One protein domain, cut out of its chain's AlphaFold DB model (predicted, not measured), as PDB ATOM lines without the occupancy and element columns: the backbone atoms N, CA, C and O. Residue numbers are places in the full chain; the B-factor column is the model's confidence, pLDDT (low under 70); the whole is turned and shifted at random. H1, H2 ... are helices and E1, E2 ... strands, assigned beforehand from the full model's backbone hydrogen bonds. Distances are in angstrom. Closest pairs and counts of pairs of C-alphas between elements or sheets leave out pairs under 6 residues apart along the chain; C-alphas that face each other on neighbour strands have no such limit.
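This is residues 2 to 63 of the 85 residues of an uncharacterized protein of Acidobacteria bacterium CG_4_9_14_3_um_filter_49_7 (UniProt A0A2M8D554). A small two-stranded hairpin, E1 and E2, has H2 packed beside E1; H3 lies by one end of this core and H1 beyond the other. The printed part has 62 residues, ordered H1, H2, E1, E2, H3, with an antiparallel sheet E1 - E2 and a mixed class. It is compact, radius of gyration of the C-alphas 12.1 A, yet elongated, spanning 37 by 23 by 18 A.

Find C-alpha 2 at (162.264, 134.079, 158.215), where H1, residues 2 to 7, begins. H2 is residues 15 to 26, 17.0 A; E1 30 to 33; E2 42 to 45; H3 49 to 61, 18.4 A, ending at (179.620, 149.993, 167.239).

In the E1 and E2 hairpin, N 30 and O 45 are 2.9 A apart, within hydrogen-bond range. The closest C-alphas of H2 and E1, Ala 21 and Tyr 31, are 5.7 A apart. H2, with residues 20 to 24 alone, touches H3, closest C-alphas Cys 24 and Ala 55, 5.7 A, at a steep tilt of 38 degrees, opposite ways. H1 is apart from H2, E1, E2 and H3. In H1, H2 and H3 every O i to N i+4 pair is within hydrogen-bond range.

The C-alphas farthest apart, Glu 9 and Asp 50, are 37.4 A apart. The printed part has no cut, no link is long, and no printed residue is under 70 in pLDDT.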
ATOM      1  N   ALA A   2     163.057 133.099 158.971       87.38
ATOM      2  CA  ALA A   2     162.264 134.079 158.215       87.38
ATOM      3  C   ALA A   2     161.040 133.442 157.529       87.38
ATOM      4  O   ALA A   2     159.923 133.842 157.822       87.38
ATOM      5  N   GLU A   3     161.244 132.365 156.761       93.81
ATOM      6  CA  GLU A   3     160.157 131.613 156.106       93.81
ATOM      7  C   GLU A   3     159.084 131.120 157.091       93.81
ATOM      8  O   GLU A   3     157.896 131.176 156.801       93.81
ATOM      9  N   LEU A   4     159.493 130.678 158.288       92.06
ATOM     10  CA  LEU A   4     158.559 130.261 159.337       92.06
ATOM     11  C   LEU A   4     157.736 131.444 159.864       92.06
ATOM     12  O   LEU A   4     156.541 131.294 160.077       92.06
ATOM     13  N   GLY A   5     158.369 132.599 160.086       93.38
ATOM     14  CA  GLY A   5     157.671 133.808 160.527       93.38
ATOM     15  C   GLY A   5     156.673 134.300 159.483       93.38
ATOM     16  O   GLY A   5     155.552 134.642 159.832       93.38
ATOM     17  N   GLU A   6     157.045 134.255 158.204       94.31
ATOM     18  CA  GLU A   6     156.154 134.601 157.091       94.31
ATOM     19  C   GLU A   6     154.966 133.636 156.997       94.31
ATOM     20  O   GLU A   6     153.823 134.080 156.966       94.31
ATOM     21  N   ALA A   7     155.215 132.324 157.037       96.88
ATOM     22  CA  ALA A   7     154.161 131.312 156.971       96.88
ATOM     23  C   ALA A   7     153.212 131.334 158.183       96.88
ATOM     24  O   ALA A   7     152.050 130.954 158.058       96.88
ATOM     25  N   ALA A   8     153.706 131.748 159.351       95.25
ATOM     26  CA  ALA A   8     152.929 131.831 160.584       95.25
ATOM     27  C   ALA A   8     152.361 133.235 160.859       95.25
ATOM     28  O   ALA A   8     151.778 133.436 161.924       95.25
ATOM     29  N   GLU A   9     152.576 134.204 159.960       95.19
ATOM     30  CA  GLU A   9     152.227 135.621 160.156       95.19
ATOM     31  C   GLU A   9     152.754 136.194 161.490       95.19
ATOM     32  O   GLU A   9     152.137 137.037 162.141       95.19
ATOM     33  N   ALA A  10     153.931 135.727 161.907       94.31
ATOM     34  CA  ALA A  10     154.559 136.072 163.172       94.31
ATOM     35  C   ALA A  10     155.837 136.896 162.937       94.31
ATOM     36  O   ALA A  10     156.683 136.511 162.121       94.31
ATOM     37  N   PRO A  11     156.065 137.988 163.692       93.00
ATOM     38  CA  PRO A  11     157.221 138.865 163.512       93.00
ATOM     39  C   PRO A  11     158.510 138.274 164.116       93.00
ATOM     40  O   PRO A  11     159.227 138.946 164.846       93.00
ATOM     41  N   ILE A  12     158.839 137.014 163.814       95.31
ATOM     42  CA  ILE A  12     159.992 136.294 164.387       95.31
ATOM     43  C   ILE A  12     161.313 137.000 164.045       95.31
ATOM     44  O   ILE A  12     162.209 137.094 164.882       95.31
ATOM     45  N   ILE A  13     161.449 137.513 162.818       96.62
ATOM     46  CA  ILE A  13     162.648 138.218 162.344       96.62
ATOM     47  C   ILE A  13     162.326 139.703 162.133       96.62
ATOM     48  O   ILE A  13     161.822 140.096 161.080       96.62
ATOM     49  N   SER A  14     162.643 140.524 163.137       95.19
ATOM     50  CA  SER A  14     162.556 141.987 163.097       95.19
ATOM     51  C   SER A  14     163.661 142.620 162.239       95.19
ATOM     52  O   SER A  14     164.605 141.946 161.815       95.19
ATOM     53  N   ALA A  15     163.566 143.932 162.001       95.31
ATOM     54  CA  ALA A  15     164.603 144.696 161.303       95.31
ATOM     55  C   ALA A  15     165.969 144.577 162.004       95.31
ATOM     56  O   ALA A  15     166.951 144.203 161.367       95.31
ATOM     57  N   SER A  16     166.006 144.741 163.330       96.44
ATOM     58  CA  SER A  16     167.235 144.587 164.116       96.44
ATOM     59  C   SER A  16     167.838 143.186 164.008       96.44
ATOM     60  O   SER A  16     169.050 143.048 163.873       96.44
ATOM     61  N   HIS A  17     167.021 142.123 163.975       96.94
ATOM     62  CA  HIS A  17     167.541 140.770 163.744       96.94
ATOM     63  C   HIS A  17     168.229 140.635 162.377       96.94
ATOM     64  O   HIS A  17     169.221 139.916 162.268       96.94
ATOM     65  N   ARG A  18     167.730 141.319 161.338       95.88
ATOM     66  CA  ARG A  18     168.346 141.311 160.000       95.88
ATOM     67  C   ARG A  18     169.667 142.074 159.985       95.88
ATOM     68  O   ARG A  18     170.631 141.578 159.411       95.88
ATOM     69  N   GLU A  19     169.723 143.225 160.645       96.88
ATOM     70  CA  GLU A  19     170.948 144.022 160.770       96.88
ATOM     71  C   GLU A  19     172.041 143.261 161.529       96.88
ATOM     72  O   GLU A  19     173.155 143.112 161.027       96.88
ATOM     73  N   ILE A  20     171.702 142.680 162.684       97.25
ATOM     74  CA  ILE A  20     172.632 141.862 163.472       97.25
ATOM     75  C   ILE A  20     173.118 140.659 162.652       97.25
ATOM     76  O   ILE A  20     174.316 140.372 162.624       97.25
ATOM     77  N   ALA A  21     172.212 139.966 161.953       96.50
ATOM     78  CA  ALA A  21     172.569 138.828 161.111       96.50
ATOM     79  C   ALA A  21     173.534 139.224 159.981       96.50
ATOM     80  O   ALA A  21     174.462 138.467 159.694       96.50
ATOM     81  N   ALA A  22     173.353 140.400 159.372       96.69
ATOM     82  CA  ALA A  22     174.241 140.904 158.328       96.69
ATOM     83  C   ALA A  22     175.654 141.190 158.866       96.69
ATOM     84  O   ALA A  22     176.634 140.755 158.257       96.69
ATOM     85  N   VAL A  23     175.763 141.839 160.031       97.00
ATOM     86  CA  VAL A  23     177.055 142.078 160.700       97.00
ATOM     87  C   VAL A  23     177.747 140.753 161.033       97.00
ATOM     88  O   VAL A  23     178.910 140.551 160.683       97.00
ATOM     89  N   CYS A  24     177.022 139.811 161.644       96.44
ATOM     90  CA  CYS A  24     177.570 138.504 162.013       96.44
ATOM     91  C   CYS A  24     178.037 137.711 160.784       96.44
ATOM     92  O   CYS A  24     179.132 137.144 160.796       96.44
ATOM     93  N   HIS A  25     177.250 137.713 159.703       95.44
ATOM     94  CA  HIS A  25     177.604 137.042 158.454       95.44
ATOM     95  C   HIS A  25     178.901 137.600 157.856       95.44
ATOM     96  O   HIS A  25     179.780 136.819 157.489       95.44
ATOM     97  N   GLY A  26     179.061 138.929 157.832       94.56
ATOM     98  CA  GLY A  26     180.292 139.583 157.375       94.56
ATOM     99  C   GLY A  26     181.530 139.203 158.198       94.56
ATOM    100  O   GLY A  26     182.615 139.061 157.641       94.56
ATOM    101  N   ALA A  27     181.362 138.954 159.500       94.38
ATOM    102  CA  ALA A  27     182.425 138.491 160.399       94.38
ATOM    103  C   ALA A  27     182.643 136.959 160.378       94.38
ATOM    104  O   ALA A  27     183.546 136.438 161.039       94.38
ATOM    105  N   GLY A  28     181.826 136.204 159.637       95.69
ATOM    106  CA  GLY A  28     181.866 134.739 159.625       95.69
ATOM    107  C   GLY A  28     181.422 134.099 160.946       95.69
ATOM    108  O   GLY A  28     181.936 133.035 161.306       95.69
ATOM    109  N   VAL A  29     180.501 134.753 161.662       97.38
ATOM    110  CA  VAL A  29     179.869 134.304 162.910       97.38
ATOM    111  C   VAL A  29     178.401 133.975 162.646       97.38
ATOM    112  O   VAL A  29     177.706 134.689 161.926       97.38
ATOM    113  N   GLN A  30     177.907 132.889 163.237       96.56
ATOM    114  CA  GLN A  30     176.516 132.474 163.067       96.56
ATOM    115  C   GLN A  30     175.631 133.145 164.112       96.56
ATOM    116  O   GLN A  30     175.984 133.194 165.287       96.56
ATOM    117  N   TYR A  31     174.456 133.604 163.691       96.06
ATOM    118  CA  TYR A  31     173.496 134.305 164.536       96.06
ATOM    119  C   TYR A  31     172.135 133.610 164.530       96.06
ATOM    120  O   TYR A  31     171.680 133.131 163.489       96.06
ATOM    121  N   LYS A  32     171.448 133.623 165.677       95.31
ATOM    122  CA  LYS A  32     170.001 133.387 165.738       95.31
ATOM    123  C   LYS A  32     169.324 134.292 166.781       95.31
ATOM    124  O   LYS A  32     169.947 134.597 167.804       95.31
ATOM    125  N   PRO A  33     168.033 134.632 166.616       95.56
ATOM    126  CA  PRO A  33     167.229 135.170 167.711       95.56
ATOM    127  C   PRO A  33     167.093 134.150 168.859       95.56
ATOM    128  O   PRO A  33     167.194 132.927 168.665       95.56
ATOM    129  N   SER A  34     166.888 134.642 170.078       93.44
ATOM    130  CA  SER A  34     166.636 133.836 171.275       93.44
ATOM    131  C   SER A  34     165.200 134.039 171.760       93.44
ATOM    132  O   SER A  34     164.750 135.170 171.885       93.44
ATOM    133  N   GLY A  35     164.471 132.951 172.032       93.00
ATOM    134  CA  GLY A  35     163.049 133.007 172.393       93.00
ATOM    135  C   GLY A  35     162.121 133.059 171.174       93.00
ATOM    136  O   GLY A  35     162.376 132.387 170.175       93.00
ATOM    137  N   ALA A  36     161.038 133.835 171.274       93.00
ATOM    138  CA  ALA A  36     160.020 133.961 170.226       93.00
ATOM    139  C   ALA A  36     160.495 134.758 168.993       93.00
ATOM    140  O   ALA A  36     159.937 134.599 167.908       93.00
ATOM    141  N   GLY A  37     161.539 135.580 169.149       92.81
ATOM    142  CA  GLY A  37     161.986 136.537 168.139       92.81
ATOM    143  C   GLY A  37     161.262 137.879 168.249       92.81
ATOM    144  O   GLY A  37     160.646 138.182 169.267       92.81
ATOM    145  N   GLY A  38     161.366 138.699 167.206       92.94
ATOM    146  CA  GLY A  38     160.776 140.043 167.156       92.94
ATOM    147  C   GLY A  38     161.553 141.129 167.902       92.94
ATOM    148  O   GLY A  38     161.237 142.306 167.740       92.94
ATOM    149  N   GLY A  39     162.606 140.775 168.640       93.56
ATOM    150  CA  GLY A  39     163.417 141.706 169.417       93.56
ATOM    151  C   GLY A  39     164.237 141.012 170.503       93.56
ATOM    152  O   GLY A  39     164.657 139.865 170.348       93.56
ATOM    153  N   ASP A  40     164.451 141.733 171.599       93.38
ATOM    154  CA  ASP A  40     165.139 141.292 172.813       93.38
ATOM    155  C   ASP A  40     166.587 140.839 172.587       93.38
ATOM    156  O   ASP A  40     167.492 141.661 172.440       93.38
ATOM    157  N   LEU A  41     166.822 139.525 172.599       93.69
ATOM    158  CA  LEU A  41     168.146 138.924 172.631       93.69
ATOM    159  C   LEU A  41     168.385 138.049 171.406       93.69
ATOM    160  O   LEU A  41     167.520 137.304 170.938       93.69
ATOM    161  N   GLY A  42     169.626 138.064 170.939       94.44
ATOM    162  CA  GLY A  42     170.148 137.063 170.025       94.44
ATOM    163  C   GLY A  42     171.325 136.324 170.640       94.44
ATOM    164  O   GLY A  42     171.881 136.740 171.652       94.44
ATOM    165  N   ILE A  43     171.696 135.206 170.028       94.69
ATOM    166  CA  ILE A  43     172.871 134.435 170.425       94.69
ATOM    167  C   ILE A  43     173.759 134.204 169.208       94.69
ATOM    168  O   ILE A  43     173.276 133.934 168.101       94.69
ATOM    169  N   LEU A  44     175.060 134.348 169.437       94.81
ATOM    170  CA  LEU A  44     176.100 134.211 168.435       94.81
ATOM    171  C   LEU A  44     176.869 132.912 168.679       94.81
ATOM    172  O   LEU A  44     177.122 132.529 169.820       94.81
ATOM    173  N   PHE A  45     177.287 132.258 167.600       93.69
ATOM    174  CA  PHE A  45     178.122 131.064 167.647       93.69
ATOM    175  C   PHE A  45     179.298 131.198 166.685       93.69
ATOM    176  O   PHE A  45     179.127 131.460 165.493       93.69
ATOM    177  N   SER A  46     180.502 130.945 167.192       94.75
ATOM    178  CA  SER A  46     181.723 130.869 166.394       94.75
ATOM    179  C   SER A  46     182.639 129.785 166.947       94.75
ATOM    180  O   SER A  46     182.706 129.575 168.155       94.75
ATOM    181  N   ARG A  47     183.374 129.110 166.058       95.69
ATOM    182  CA  ARG A  47     184.504 128.242 166.437       95.69
ATOM    183  C   ARG A  47     185.834 128.996 166.486       95.69
ATOM    184  O   ARG A  47     186.831 128.436 166.924       95.69
ATOM    185  N   ASN A  48     185.855 130.235 165.996       97.06
ATOM    186  CA  ASN A  48     187.030 131.091 165.966       97.06
ATOM    187  C   ASN A  48     186.816 132.272 166.940       97.06
ATOM    188  O   ASN A  48     185.902 133.073 166.708       97.06
ATOM    189  N   PRO A  49     187.626 132.385 168.008       95.19
ATOM    190  CA  PRO A  49     187.472 133.431 169.014       95.19
ATOM    191  C   PRO A  49     187.782 134.836 168.479       95.19
ATOM    192  O   PRO A  49     187.115 135.785 168.881       95.19
ATOM    193  N   ASP A  50     188.713 134.982 167.533       96.94
ATOM    194  CA  ASP A  50     189.019 136.284 166.929       96.94
ATOM    195  C   ASP A  50     187.829 136.798 166.113       96.94
ATOM    196  O   ASP A  50     187.415 137.939 166.284       96.94
ATOM    197  N   ARG A  51     187.181 135.923 165.329       97.25
ATOM    198  CA  ARG A  51     185.942 136.279 164.607       97.25
ATOM    199  C   ARG A  51     184.806 136.668 165.548       97.25
ATOM    200  O   ARG A  51     184.025 137.555 165.223       97.25
ATOM    201  N   MET A  52     184.703 136.001 166.703       95.88
ATOM    202  CA  MET A  52     183.718 136.372 167.722       95.88
ATOM    203  C   MET A  52     184.003 137.775 168.263       95.88
ATOM    204  O   MET A  52     183.089 138.589 168.337       95.88
ATOM    205  N   ARG A  53     185.266 138.076 168.590       95.38
ATOM    206  CA  ARG A  53     185.675 139.405 169.059       95.38
ATOM    207  C   ARG A  53     185.370 140.487 168.022       95.38
ATOM    208  O   ARG A  53     184.801 141.513 168.379       95.38
ATOM    209  N   ASP A  54     185.692 140.245 166.754       95.62
ATOM    210  CA  ASP A  54     185.433 141.200 165.670       95.62
ATOM    211  C   ASP A  54     183.931 141.449 165.476       95.62
ATOM    212  O   ASP A  54     183.505 142.596 165.340       95.62
ATOM    213  N   ALA A  55     183.113 140.392 165.537       96.62
ATOM    214  CA  ALA A  55     181.659 140.512 165.478       96.62
ATOM    215  C   ALA A  55     181.096 141.318 166.658       96.62
ATOM    216  O   ALA A  55     180.254 142.186 166.447       96.62
ATOM    217  N   VAL A  56     181.574 141.066 167.881       96.50
ATOM    218  CA  VAL A  56     181.156 141.806 169.083       96.50
ATOM    219  C   VAL A  56     181.478 143.294 168.947       96.50
ATOM    220  O   VAL A  56     180.582 144.117 169.107       96.50
ATOM    221  N   MET A  57     182.706 143.650 168.555       96.31
ATOM    222  CA  MET A  57     183.091 145.056 168.355       96.31
ATOM    223  C   MET A  57     182.230 145.746 167.286       96.31
ATOM    224  O   MET A  57     181.832 146.903 167.450       96.31
ATOM    225  N   ALA A  58     181.929 145.044 166.190       96.69
ATOM    226  CA  ALA A  58     181.088 145.573 165.121       96.69
ATOM    227  C   ALA A  58     179.633 145.777 165.572       96.69
ATOM    228  O   ALA A  58     179.027 146.796 165.240       96.69
ATOM    229  N   LEU A  59     179.080 144.844 166.352       97.25
ATOM    230  CA  LEU A  59     177.731 144.953 166.906       97.25
ATOM    231  C   LEU A  59     177.614 146.083 167.927       97.25
ATOM    232  O   LEU A  59     176.679 146.877 167.840       97.25
ATOM    233  N   GLU A  60     178.584 146.215 168.830       96.75
ATOM    234  CA  GLU A  60     178.616 147.308 169.804       96.75
ATOM    235  C   GLU A  60     178.697 148.671 169.109       96.75
ATOM    236  O   GLU A  60     177.949 149.588 169.451       96.75
ATOM    237  N   SER A  61     179.525 148.782 168.066       96.44
ATOM    238  CA  SER A  61     179.620 149.993 167.239       96.44
ATOM    239  C   SER A  61     178.320 150.305 166.484       96.44
ATOM    240  O   SER A  61     178.030 151.467 166.213       96.44
ATOM    241  N   ALA A  62     177.525 149.281 166.160       95.44
ATOM    242  CA  ALA A  62     176.208 149.411 165.537       95.44
ATOM    243  C   ALA A  62     175.072 149.663 166.550       95.44
ATOM    244  O   ALA A  62     173.910 149.732 166.157       95.44
ATOM    245  N   GLY A  63     175.385 149.820 167.843       96.75
ATOM    246  CA  GLY A  63     174.398 150.098 168.887       96.75
ATOM    247  C   GLY A  63     173.708 148.856 169.453       96.75
ATOM    248  O   GLY A  63     172.674 148.988 170.105       96.75
TER     249      GLY A  63